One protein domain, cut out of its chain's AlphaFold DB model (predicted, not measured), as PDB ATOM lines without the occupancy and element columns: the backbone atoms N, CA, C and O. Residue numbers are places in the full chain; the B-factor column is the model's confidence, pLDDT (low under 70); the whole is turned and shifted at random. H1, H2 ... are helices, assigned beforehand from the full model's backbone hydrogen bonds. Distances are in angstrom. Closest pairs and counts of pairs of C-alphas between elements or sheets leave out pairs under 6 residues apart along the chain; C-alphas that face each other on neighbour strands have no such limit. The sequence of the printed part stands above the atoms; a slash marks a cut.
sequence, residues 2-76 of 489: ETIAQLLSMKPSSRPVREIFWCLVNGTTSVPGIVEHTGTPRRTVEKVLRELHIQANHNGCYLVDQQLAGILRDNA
ATOM      1  N   GLU A   2      15.269  28.544  51.341       77.62
ATOM      2  CA  GLU A   2      14.778  29.876  50.937       77.62
ATOM      3  C   GLU A   2      13.817  29.843  49.733       77.62
ATOM      4  O   GLU A   2      12.719  30.389  49.806       77.62
ATOM      5  N   THR A   3      14.136  29.077  48.685       82.75
ATOM      6  CA  THR A   3      13.260  28.925  47.508       82.75
ATOM      7  C   THR A   3      11.909  28.277  47.829       82.75
ATOM      8  O   THR A   3      10.874  28.676  47.300       82.75
ATOM      9  N   ILE A   4      11.885  27.299  48.742       83.12
ATOM     10  CA  ILE A   4      10.641  26.656  49.196       83.12
ATOM     11  C   ILE A   4       9.801  27.656  49.994       83.12
ATOM     12  O   ILE A   4       8.599  27.765  49.762       83.12
ATOM     13  N   ALA A   5      10.426  28.432  50.882       82.69
ATOM     14  CA  ALA A   5       9.738  29.490  51.617       82.69
ATOM     15  C   ALA A   5       9.134  30.537  50.662       82.69
ATOM     16  O   ALA A   5       7.983  30.932  50.838       82.69
ATOM     17  N   GLN A   6       9.856  30.915  49.603       85.38
ATOM     18  CA  GLN A   6       9.362  31.837  48.582       85.38
ATOM     19  C   GLN A   6       8.166  31.262  47.812       85.38
ATOM     20  O   GLN A   6       7.145  31.938  47.678       85.38
ATOM     21  N   LEU A   7       8.247  30.009  47.358       85.50
ATOM     22  CA  LEU A   7       7.141  29.326  46.679       85.50
ATOM     23  C   LEU A   7       5.883  29.220  47.561       85.50
ATOM     24  O   LEU A   7       4.763  29.304  47.059       85.50
ATOM     25  N   LEU A   8       6.065  29.068  48.874       85.56
ATOM     26  CA  LEU A   8       4.982  28.927  49.852       85.56
ATOM     27  C   LEU A   8       4.507  30.255  50.462       85.56
ATOM     28  O   LEU A   8       3.536  30.257  51.219       85.56
ATOM     29  N   SER A   9       5.155  31.378  50.140       82.94
ATOM     30  CA  SER A   9       4.823  32.699  50.695       82.94
ATOM     31  C   SER A   9       3.459  33.235  50.235       82.94
ATOM     32  O   SER A   9       2.831  34.032  50.930       82.94
ATOM     33  N   MET A  10       2.964  32.767  49.087       80.12
ATOM     34  CA  MET A  10       1.742  33.255  48.442       80.12
ATOM     35  C   MET A  10       0.480  32.612  49.033       80.12
ATOM     36  O   MET A  10      -0.205  31.838  48.368       80.12
ATOM     37  N   LYS A  11       0.148  32.932  50.283       81.50
ATOM     38  CA  LYS A  11      -1.073  32.475  50.971       81.50
ATOM     39  C   LYS A  11      -2.320  33.228  50.487       81.50
ATOM     40  O   LYS A  11      -2.202  34.408  50.152       81.50
ATOM     41  N   PRO A  12      -3.504  32.588  50.400       78.38
ATOM     42  CA  PRO A  12      -3.811  31.154  50.511       78.38
ATOM     43  C   PRO A  12      -3.490  30.330  49.239       78.38
ATOM     44  O   PRO A  12      -3.790  29.142  49.175       78.38
ATOM     45  N   SER A  13      -2.884  30.927  48.206       82.69
ATOM     46  CA  SER A  13      -2.604  30.291  46.900       82.69
ATOM     47  C   SER A  13      -1.417  29.306  46.899       82.69
ATOM     48  O   SER A  13      -1.024  28.829  45.837       82.69
ATOM     49  N   SER A  14      -0.837  28.990  48.060       85.62
ATOM     50  CA  SER A  14       0.305  28.078  48.197       85.62
ATOM     51  C   SER A  14      -0.082  26.600  48.124       85.62
ATOM     52  O   SER A  14       0.786  25.761  47.902       85.62
ATOM     53  N   ARG A  15      -1.362  26.260  48.314       88.06
ATOM     54  CA  ARG A  15      -1.818  24.864  48.376       88.06
ATOM     55  C   ARG A  15      -1.497  24.047  47.110       88.06
ATOM     56  O   ARG A  15      -0.903  22.985  47.273       88.06
ATOM     57  N   PRO A  16      -1.744  24.531  45.873       89.00
ATOM     58  CA  PRO A  16      -1.373  23.789  44.662       89.00
ATOM     59  C   PRO A  16       0.120  23.435  44.594       89.00
ATOM     60  O   PRO A  16       0.501  22.372  44.114       89.00
ATOM     61  N   VAL A  17       0.991  24.299  45.127       91.00
ATOM     62  CA  VAL A  17       2.432  24.019  45.218       91.00
ATOM     63  C   VAL A  17       2.707  22.860  46.181       91.00
ATOM     64  O   VAL A  17       3.517  21.989  45.879       91.00
ATOM     65  N   ARG A  18       2.008  22.805  47.318       90.69
ATOM     66  CA  ARG A  18       2.128  21.703  48.285       90.69
ATOM     67  C   ARG A  18       1.584  20.381  47.747       90.69
ATOM     68  O   ARG A  18       2.114  19.329  48.094       90.69
ATOM     69  N   GLU A  19       0.569  20.431  46.894       91.00
ATOM     70  CA  GLU A  19       0.039  19.258  46.190       91.00
ATOM     71  C   GLU A  19       1.044  18.729  45.159       91.00
ATOM     72  O   GLU A  19       1.270  17.522  45.080       91.00
ATOM     73  N   ILE A  20       1.757  19.622  44.459       91.81
ATOM     74  CA  ILE A  20       2.911  19.240  43.628       91.81
ATOM     75  C   ILE A  20       3.995  18.573  44.489       91.81
ATOM     76  O   ILE A  20       4.523  17.533  44.099       91.81
ATOM     77  N   PHE A  21       4.314  19.127  45.667       93.00
ATOM     78  CA  PHE A  21       5.293  18.520  46.581       93.00
ATOM     79  C   PHE A  21       4.863  17.117  47.009       93.00
ATOM     80  O   PHE A  21       5.690  16.208  47.019       93.00
ATOM     81  N   TRP A  22       3.574  16.924  47.299       92.25
ATOM     82  CA  TRP A  22       3.023  15.616  47.633       92.25
ATOM     83  C   TRP A  22       3.189  14.616  46.487       92.25
ATOM     84  O   TRP A  22       3.686  13.516  46.720       92.25
ATOM     85  N   CYS A  23       2.842  14.996  45.256       90.69
ATOM     86  CA  CYS A  23       3.019  14.147  44.075       90.69
ATOM     87  C   CYS A  23       4.483  13.717  43.895       90.69
ATOM     88  O   CYS A  23       4.760  12.537  43.675       90.69
ATOM     89  N   LEU A  24       5.421  14.655  44.064       90.44
ATOM     90  CA  LEU A  24       6.854  14.395  43.933       90.44
ATOM     91  C   LEU A  24       7.382  13.396  44.971       90.44
ATOM     92  O   LEU A  24       8.202  12.545  44.631       90.44
ATOM     93  N   VAL A  25       6.909  13.460  46.221       91.12
ATOM     94  CA  VAL A  25       7.364  12.546  47.288       91.12
ATOM     95  C   VAL A  25       6.584  11.228  47.358       91.12
ATOM     96  O   VAL A  25       7.024  10.319  48.059       91.12
ATOM     97  N   ASN A  26       5.463  11.103  46.634       87.50
ATOM     98  CA  ASN A  26       4.621   9.896  46.571       87.50
ATOM     99  C   ASN A  26       4.684   9.175  45.210       87.50
ATOM    100  O   ASN A  26       3.822   8.358  44.895       87.50
ATOM    101  N   GLY A  27       5.715   9.441  44.403       79.31
ATOM    102  CA  GLY A  27       6.027   8.633  43.218       79.31
ATOM    103  C   GLY A  27       5.369   9.081  41.909       79.31
ATOM    104  O   GLY A  27       5.526   8.401  40.895       79.31
ATOM    105  N   THR A  28       4.691  10.233  41.871       79.38
ATOM    106  CA  THR A  28       4.262  10.846  40.606       79.38
ATOM    107  C   THR A  28       5.439  11.594  39.984       79.38
ATOM    108  O   THR A  28       5.764  12.719  40.363       79.38
ATOM    109  N   THR A  29       6.091  10.965  39.008       80.06
ATOM    110  CA  THR A  29       7.382  11.431  38.483       80.06
ATOM    111  C   THR A  29       7.301  12.107  37.116       80.06
ATOM    112  O   THR A  29       8.339  12.414  36.555       80.06
ATOM    113  N   SER A  30       6.126  12.388  36.548       90.00
ATOM    114  CA  SER A  30       6.011  13.060  35.241       90.00
ATOM    115  C   SER A  30       5.185  14.343  35.330       90.00
ATOM    116  O   SER A  30       4.249  14.425  36.122       90.00
ATOM    117  N   VAL A  31       5.492  15.353  34.499       90.69
ATOM    118  CA  VAL A  31       4.677  16.587  34.453       90.69
ATOM    119  C   VAL A  31       3.213  16.282  34.119       90.69
ATOM    120  O   VAL A  31       2.362  16.793  34.841       90.69
ATOM    121  N   PRO A  32       2.878  15.461  33.097       90.69
ATOM    122  CA  PRO A  32       1.486  15.098  32.834       90.69
ATOM    123  C   PRO A  32       0.814  14.450  34.047       90.69
ATOM    124  O   PRO A  32      -0.268  14.879  34.424       90.69
ATOM    125  N   GLY A  33       1.493  13.518  34.727       89.00
ATOM    126  CA  GLY A  33       0.956  12.870  35.921       89.00
ATOM    127  C   GLY A  33       0.696  13.856  37.060       89.00
ATOM    128  O   GLY A  33      -0.369  13.811  37.669       89.00
ATOM    129  N   ILE A  34       1.621  14.786  37.325       89.81
ATOM    130  CA  ILE A  34       1.433  15.829  38.348       89.81
ATOM    131  C   ILE A  34       0.266  16.752  37.966       89.81
ATOM    132  O   ILE A  34      -0.555  17.089  38.818       89.81
ATOM    133  N   VAL A  35       0.162  17.150  36.694       89.62
ATOM    134  CA  VAL A  35      -0.950  17.974  36.188       89.62
ATOM    135  C   VAL A  35      -2.287  17.249  36.362       89.62
ATOM    136  O   VAL A  35      -3.232  17.854  36.854       89.62
ATOM    137  N   GLU A  36      -2.365  15.964  36.018       87.38
ATOM    138  CA  GLU A  36      -3.577  15.146  36.158       87.38
ATOM    139  C   GLU A  36      -3.992  14.959  37.623       87.38
ATOM    140  O   GLU A  36      -5.171  15.087  37.941       87.38
ATOM    141  N   HIS A  37      -3.039  14.713  38.528       84.12
ATOM    142  CA  HIS A  37      -3.335  14.488  39.948       84.12
ATOM    143  C   HIS A  37      -3.731  15.766  40.693       84.12
ATOM    144  O   HIS A  37      -4.534  15.713  41.621       84.12
ATOM    145  N   THR A  38      -3.150  16.910  40.322       85.62
ATOM    146  CA  THR A  38      -3.332  18.176  41.055       85.62
ATOM    147  C   THR A  38      -4.301  19.143  40.378       85.62
ATOM    148  O   THR A  38      -4.731  20.112  40.993       85.62
ATOM    149  N   GLY A  39      -4.592  18.967  39.085       86.88
ATOM    150  CA  GLY A  39      -5.306  19.964  38.278       86.88
ATOM    151  C   GLY A  39      -4.533  21.278  38.079       86.88
ATOM    152  O   GLY A  39      -5.083  22.254  37.562       86.88
ATOM    153  N   THR A  40      -3.259  21.339  38.480       89.00
ATOM    154  CA  THR A  40      -2.440  22.549  38.372       89.00
ATOM    155  C   THR A  40      -1.928  22.727  36.940       89.00
ATOM    156  O   THR A  40      -1.409  21.774  36.357       89.00
ATOM    157  N   PRO A  41      -1.990  23.939  36.345       91.19
ATOM    158  CA  PRO A  41      -1.501  24.159  34.988       91.19
ATOM    159  C   PRO A  41      -0.035  23.755  34.812       91.19
ATOM    160  O   PRO A  41       0.820  24.111  35.624       91.19
ATOM    161  N   ARG A  42       0.275  23.105  33.684       93.50
ATOM    162  CA  ARG A  42       1.626  22.637  33.324       93.50
ATOM    163  C   ARG A  42       2.725  23.677  33.559       93.50
ATOM    164  O   ARG A  42       3.748  23.357  34.151       93.50
ATOM    165  N   ARG A  43       2.497  24.932  33.153       92.50
ATOM    166  CA  ARG A  43       3.463  26.032  33.339       92.50
ATOM    167  C   ARG A  43       3.790  26.297  34.811       92.50
ATOM    168  O   ARG A  43       4.924  26.634  35.130       92.50
ATOM    169  N   THR A  44       2.807  26.159  35.698       91.19
ATOM    170  CA  THR A  44       3.001  26.319  37.143       91.19
ATOM    171  C   THR A  44       3.805  25.152  37.706       91.19
ATOM    172  O   THR A  44       4.747  25.387  38.455       91.19
ATOM    173  N   VAL A  45       3.502  23.916  37.289       92.31
ATOM    174  CA  VAL A  45       4.280  22.722  37.666       92.31
ATOM    175  C   VAL A  45       5.736  22.865  37.219       92.31
ATOM    176  O   VAL A  45       6.646  22.767  38.035       92.31
ATOM    177  N   GLU A  46       5.971  23.183  35.945       92.62
ATOM    178  CA  GLU A  46       7.315  23.382  35.388       92.62
ATOM    179  C   GLU A  46       8.070  24.524  36.075       92.62
ATOM    180  O   GLU A  46       9.282  24.427  36.270       92.62
ATOM    181  N   LYS A  47       7.372  25.597  36.474       92.06
ATOM    182  CA  LYS A  47       7.967  26.663  37.282       92.06
ATOM    183  C   LYS A  47       8.433  26.123  38.634       92.06
ATOM    184  O   LYS A  47       9.583  26.339  38.981       92.06
ATOM    185  N   VAL A  48       7.580  25.408  39.372       92.06
ATOM    186  CA  VAL A  48       7.946  24.829  40.678       92.06
ATOM    187  C   VAL A  48       9.152  23.897  40.546       92.06
ATOM    188  O   VAL A  48      10.107  24.038  41.299       92.06
ATOM    189  N   LEU A  49       9.151  23.000  39.556       91.69
ATOM    190  CA  LEU A  49      10.269  22.083  39.308       91.69
ATOM    191  C   LEU A  49      11.576  22.831  39.017       91.69
ATOM    192  O   LEU A  49      12.623  22.465  39.546       91.69
ATOM    193  N   ARG A  50      11.507  23.905  38.221       91.38
ATOM    194  CA  ARG A  50      12.659  24.754  37.894       91.38
ATOM    195  C   ARG A  50      13.221  25.471  39.118       91.38
ATOM    196  O   ARG A  50      14.431  25.464  39.300       91.38
ATOM    197  N   GLU A  51      12.357  26.065  39.936       91.50
ATOM    198  CA  GLU A  51      12.745  26.764  41.172       91.50
ATOM    199  C   GLU A  51      13.341  25.788  42.203       91.50
ATOM    200  O   GLU A  51      14.259  26.130  42.940       91.50
ATOM    201  N   LEU A  52      12.875  24.537  42.231       90.38
ATOM    202  CA  LEU A  52      13.459  23.480  43.063       90.38
ATOM    203  C   LEU A  52      14.713  22.832  42.454       90.38
ATOM    204  O   LEU A  52      15.276  21.930  43.069       90.38
ATOM    205  N   HIS A  53      15.138  23.257  41.261       89.50
ATOM    206  CA  HIS A  53      16.241  22.663  40.501       89.50
ATOM    207  C   HIS A  53      16.098  21.147  40.253       89.50
ATOM    208  O   HIS A  53      17.092  20.439  40.108       89.50
ATOM    209  N   ILE A  54      14.864  20.639  40.160       88.69
ATOM    210  CA  ILE A  54      14.599  19.219  39.901       88.69
ATOM    211  C   ILE A  54      14.682  18.971  38.396       88.69
ATOM    212  O   ILE A  54      13.907  19.522  37.611       88.69
ATOM    213  N   GLN A  55      15.616  18.114  37.992       84.88
ATOM    214  CA  GLN A  55      15.818  17.746  36.596       84.88
ATOM    215  C   GLN A  55      15.109  16.433  36.262       84.88
ATOM    216  O   GLN A  55      15.039  15.512  37.078       84.88
ATOM    217  N   ALA A  56      14.585  16.349  35.040       85.88
ATOM    218  CA  ALA A  56      14.103  15.089  34.503       85.88
ATOM    219  C   ALA A  56      15.294  14.188  34.152       85.88
ATOM    220  O   ALA A  56      16.306  14.650  33.625       85.88
ATOM    221  N   ASN A  57      15.160  12.895  34.419       83.56
ATOM    222  CA  ASN A  57      16.095  11.890  33.942       83.56
ATOM    223  C   ASN A  57      15.914  11.635  32.429       83.56
ATOM    224  O   ASN A  57      15.042  12.210  31.775       83.56
ATOM    225  N   HIS A  58      16.718  10.726  31.874       78.56
ATOM    226  CA  HIS A  58      16.681  10.345  30.455       78.56
ATOM    227  C   HIS A  58      15.318   9.804  29.975       78.56
ATOM    228  O   HIS A  58      15.033   9.866  28.785       78.56
ATOM    229  N   ASN A  59      14.460   9.331  30.888       78.56
ATOM    230  CA  ASN A  59      13.108   8.844  30.598       78.56
ATOM    231  C   ASN A  59      12.025   9.921  30.790       78.56
ATOM    232  O   ASN A  59      10.837   9.623  30.699       78.56
ATOM    233  N   GLY A  60      12.407  11.168  31.082       75.69
ATOM    234  CA  GLY A  60      11.463  12.254  31.348       75.69
ATOM    235  C   GLY A  60      10.840  12.220  32.749       75.69
ATOM    236  O   GLY A  60       9.890  12.964  32.999       75.69
ATOM    237  N   CYS A  61      11.365  11.384  33.654       81.44
ATOM    238  CA  CYS A  61      10.890  11.267  35.030       81.44
ATOM    239  C   CYS A  61      11.707  12.148  35.986       81.44
ATOM    240  O   CYS A  61      12.936  12.142  35.956       81.44
ATOM    241  N   TYR A  62      11.031  12.867  36.873       83.88
ATOM    242  CA  TYR A  62      11.628  13.677  37.929       83.88
ATOM    243  C   TYR A  62      11.919  12.804  39.148       83.88
ATOM    244  O   TYR A  62      11.040  12.092  39.633       83.88
ATOM    245  N   LEU A  63      13.154  12.870  39.641       82.38
ATOM    246  CA  LEU A  63      13.582  12.208  40.869       82.38
ATOM    247  C   LEU A  63      13.965  13.270  41.894       82.38
ATOM    248  O   LEU A  63      14.601  14.266  41.554       82.38
ATOM    249  N   VAL A  64      13.571  13.045  43.142       86.19
ATOM    250  CA  VAL A  64      13.893  13.920  44.270       86.19
ATOM    251  C   VAL A  64      14.873  13.177  45.166       86.19
ATOM    252  O   VAL A  64      14.609  12.037  45.548       86.19
ATOM    253  N   ASP A  65      16.008  13.799  45.485       87.81
ATOM    254  CA  ASP A  65      16.966  13.224  46.427       87.81
ATOM    255  C   ASP A  65      16.376  13.131  47.848       87.81
ATOM    256  O   ASP A  65      15.380  13.775  48.184       87.81
ATOM    257  N   GLN A  66      16.988  12.313  48.708       86.88
ATOM    258  CA  GLN A  66      16.448  12.018  50.038       86.88
ATOM    259  C   GLN A  66      16.351  13.259  50.942       86.88
ATOM    260  O   GLN A  66      15.423  13.357  51.749       86.88
ATOM    261  N   GLN A  67      17.279  14.210  50.806       87.69
ATOM    262  CA  GLN A  67      17.310  15.421  51.621       87.69
ATOM    263  C   GLN A  67      16.175  16.364  51.215       87.69
ATOM    264  O   GLN A  67      15.407  16.815  52.070       87.69
ATOM    265  N   LEU A  68      16.014  16.618  49.913       88.44
ATOM    266  CA  LEU A  68      14.916  17.426  49.394       88.44
ATOM    267  C   LEU A  68      13.561  16.749  49.650       88.44
ATOM    268  O   LEU A  68      12.614  17.425  50.049       88.44
ATOM    269  N   ALA A  69      13.468  15.424  49.517       88.81
ATOM    270  CA  ALA A  69      12.239  14.674  49.773       88.81
ATOM    271  C   ALA A  69      11.745  14.823  51.220       88.81
ATOM    272  O   ALA A  69      10.537  14.918  51.436       88.81
ATOM    273  N   GLY A  70      12.653  14.882  52.204       89.94
ATOM    274  CA  GLY A  70      12.297  15.180  53.595       89.94
ATOM    275  C   GLY A  70      11.623  16.549  53.728       89.94
ATOM    276  O   GLY A  70      10.499  16.643  54.213       89.94
ATOM    277  N   ILE A  71      12.256  17.590  53.181       90.00
ATOM    278  CA  ILE A  71      11.752  18.970  53.249       90.00
ATOM    279  C   ILE A  71      10.406  19.118  52.522       90.00
ATOM    280  O   ILE A  71       9.498  19.798  53.012       90.00
ATOM    281  N   LEU A  72      10.276  18.505  51.340       90.81
ATOM    282  CA  LEU A  72       9.032  18.525  50.574       90.81
ATOM    283  C   LEU A  72       7.912  17.812  51.332       90.81
ATOM    284  O   LEU A  72       6.803  18.335  51.361       90.81
ATOM    285  N   ARG A  73       8.194  16.677  51.988       89.81
ATOM    286  CA  ARG A  73       7.206  15.918  52.771       89.81
ATOM    287  C   ARG A  73       6.656  16.728  53.942       89.81
ATOM    288  O   ARG A  73       5.443  16.765  54.113       89.81
ATOM    289  N   ASP A  74       7.509  17.453  54.661       88.69
ATOM    290  CA  ASP A  74       7.094  18.324  55.776       88.69
ATOM    291  C   ASP A  74       6.198  19.492  55.326       88.69
ATOM    292  O   ASP A  74       5.495  20.121  56.122       88.69
ATOM    293  N   ASN A  75       6.225  19.801  54.029       88.50
ATOM    294  CA  ASN A  75       5.477  20.890  53.418       88.50
ATOM    295  C   ASN A  75       4.397  20.426  52.441       88.50
ATOM    296  O   ASN A  75       3.724  21.284  51.863       88.50
ATOM    297  N   ALA A  76       4.229  19.121  52.254       88.06
ATOM    298  CA  ALA A  76       3.305  18.542  51.302       88.06
ATOM    299  C   ALA A  76       1.879  18.524  51.855       88.06
ATOM    300  O   ALA A  76       1.643  18.253  53.031       88.06
TER     301      ALA A  76
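AT A GLANCE: This is residues 2 to 76 of the 489 residues of the protein "DUF43 domain-containing protein" of Actinomycetales bacterium (UniProt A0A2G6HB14). A small cluster of helices is built round H2: H5 packs along one side of it, H3 and H4 cross it on another, and H1 makes a corner with it near their link. Between H4 and H5, residues 52 to 65 form a long loop with no named element. The printed part has 75 residues with five named helices, H1 to H5 in chain order, and no named strand; the class is all helix. It is compact, with a radius of gyration of the C-alphas of 11.2 A and spans of 34 by 26 by 19 A.

HOW THE PARTS SIT: H2, residues 15 to 25, is the hub. It touches H5, residues 66 to 75, opposite ways at a shallow tilt of 33 degrees, only just short of steep; their closest C-alphas, of Phe 21 and Leu 72, are 5.5 A apart. H2 touches H3, residues 31 to 38, at a steep tilt of 57 degrees, closest at the C-alphas of Cys 23 and Ile 34, 6.2 A. H4, residues 42 to 51, only just touches H2, with 3 pairs of C-alphas within 8 A, and is about perpendicular to H3 at 73 degrees. H1, residues 2 to 8, and H2 only just touch, with 3 such pairs, and only at the corner. H3 and H5 are apart. In H1 to H5 every O i to N i+4 pair is within hydrogen-bond range.

IN THESE COORDINATES: H2 runs 15.4 A from C-alpha 15 at (-1.818, 24.864, 48.376). H5 is 14.5 A long, H4 14.2 A, H3 10.5 A and H1 9.9 A. H1 begins at C-alpha 2, (14.778, 29.876, 50.937); H5 ends at C-alpha 75, (5.477, 20.890, 53.418).

THE WHOLE: The two farthest C-alphas, of Pro 12 and His 58, are 35.4 A apart. The link from H4 to H5 is long. The printed part has no cut, and no printed residue is under 70 in pLDDT.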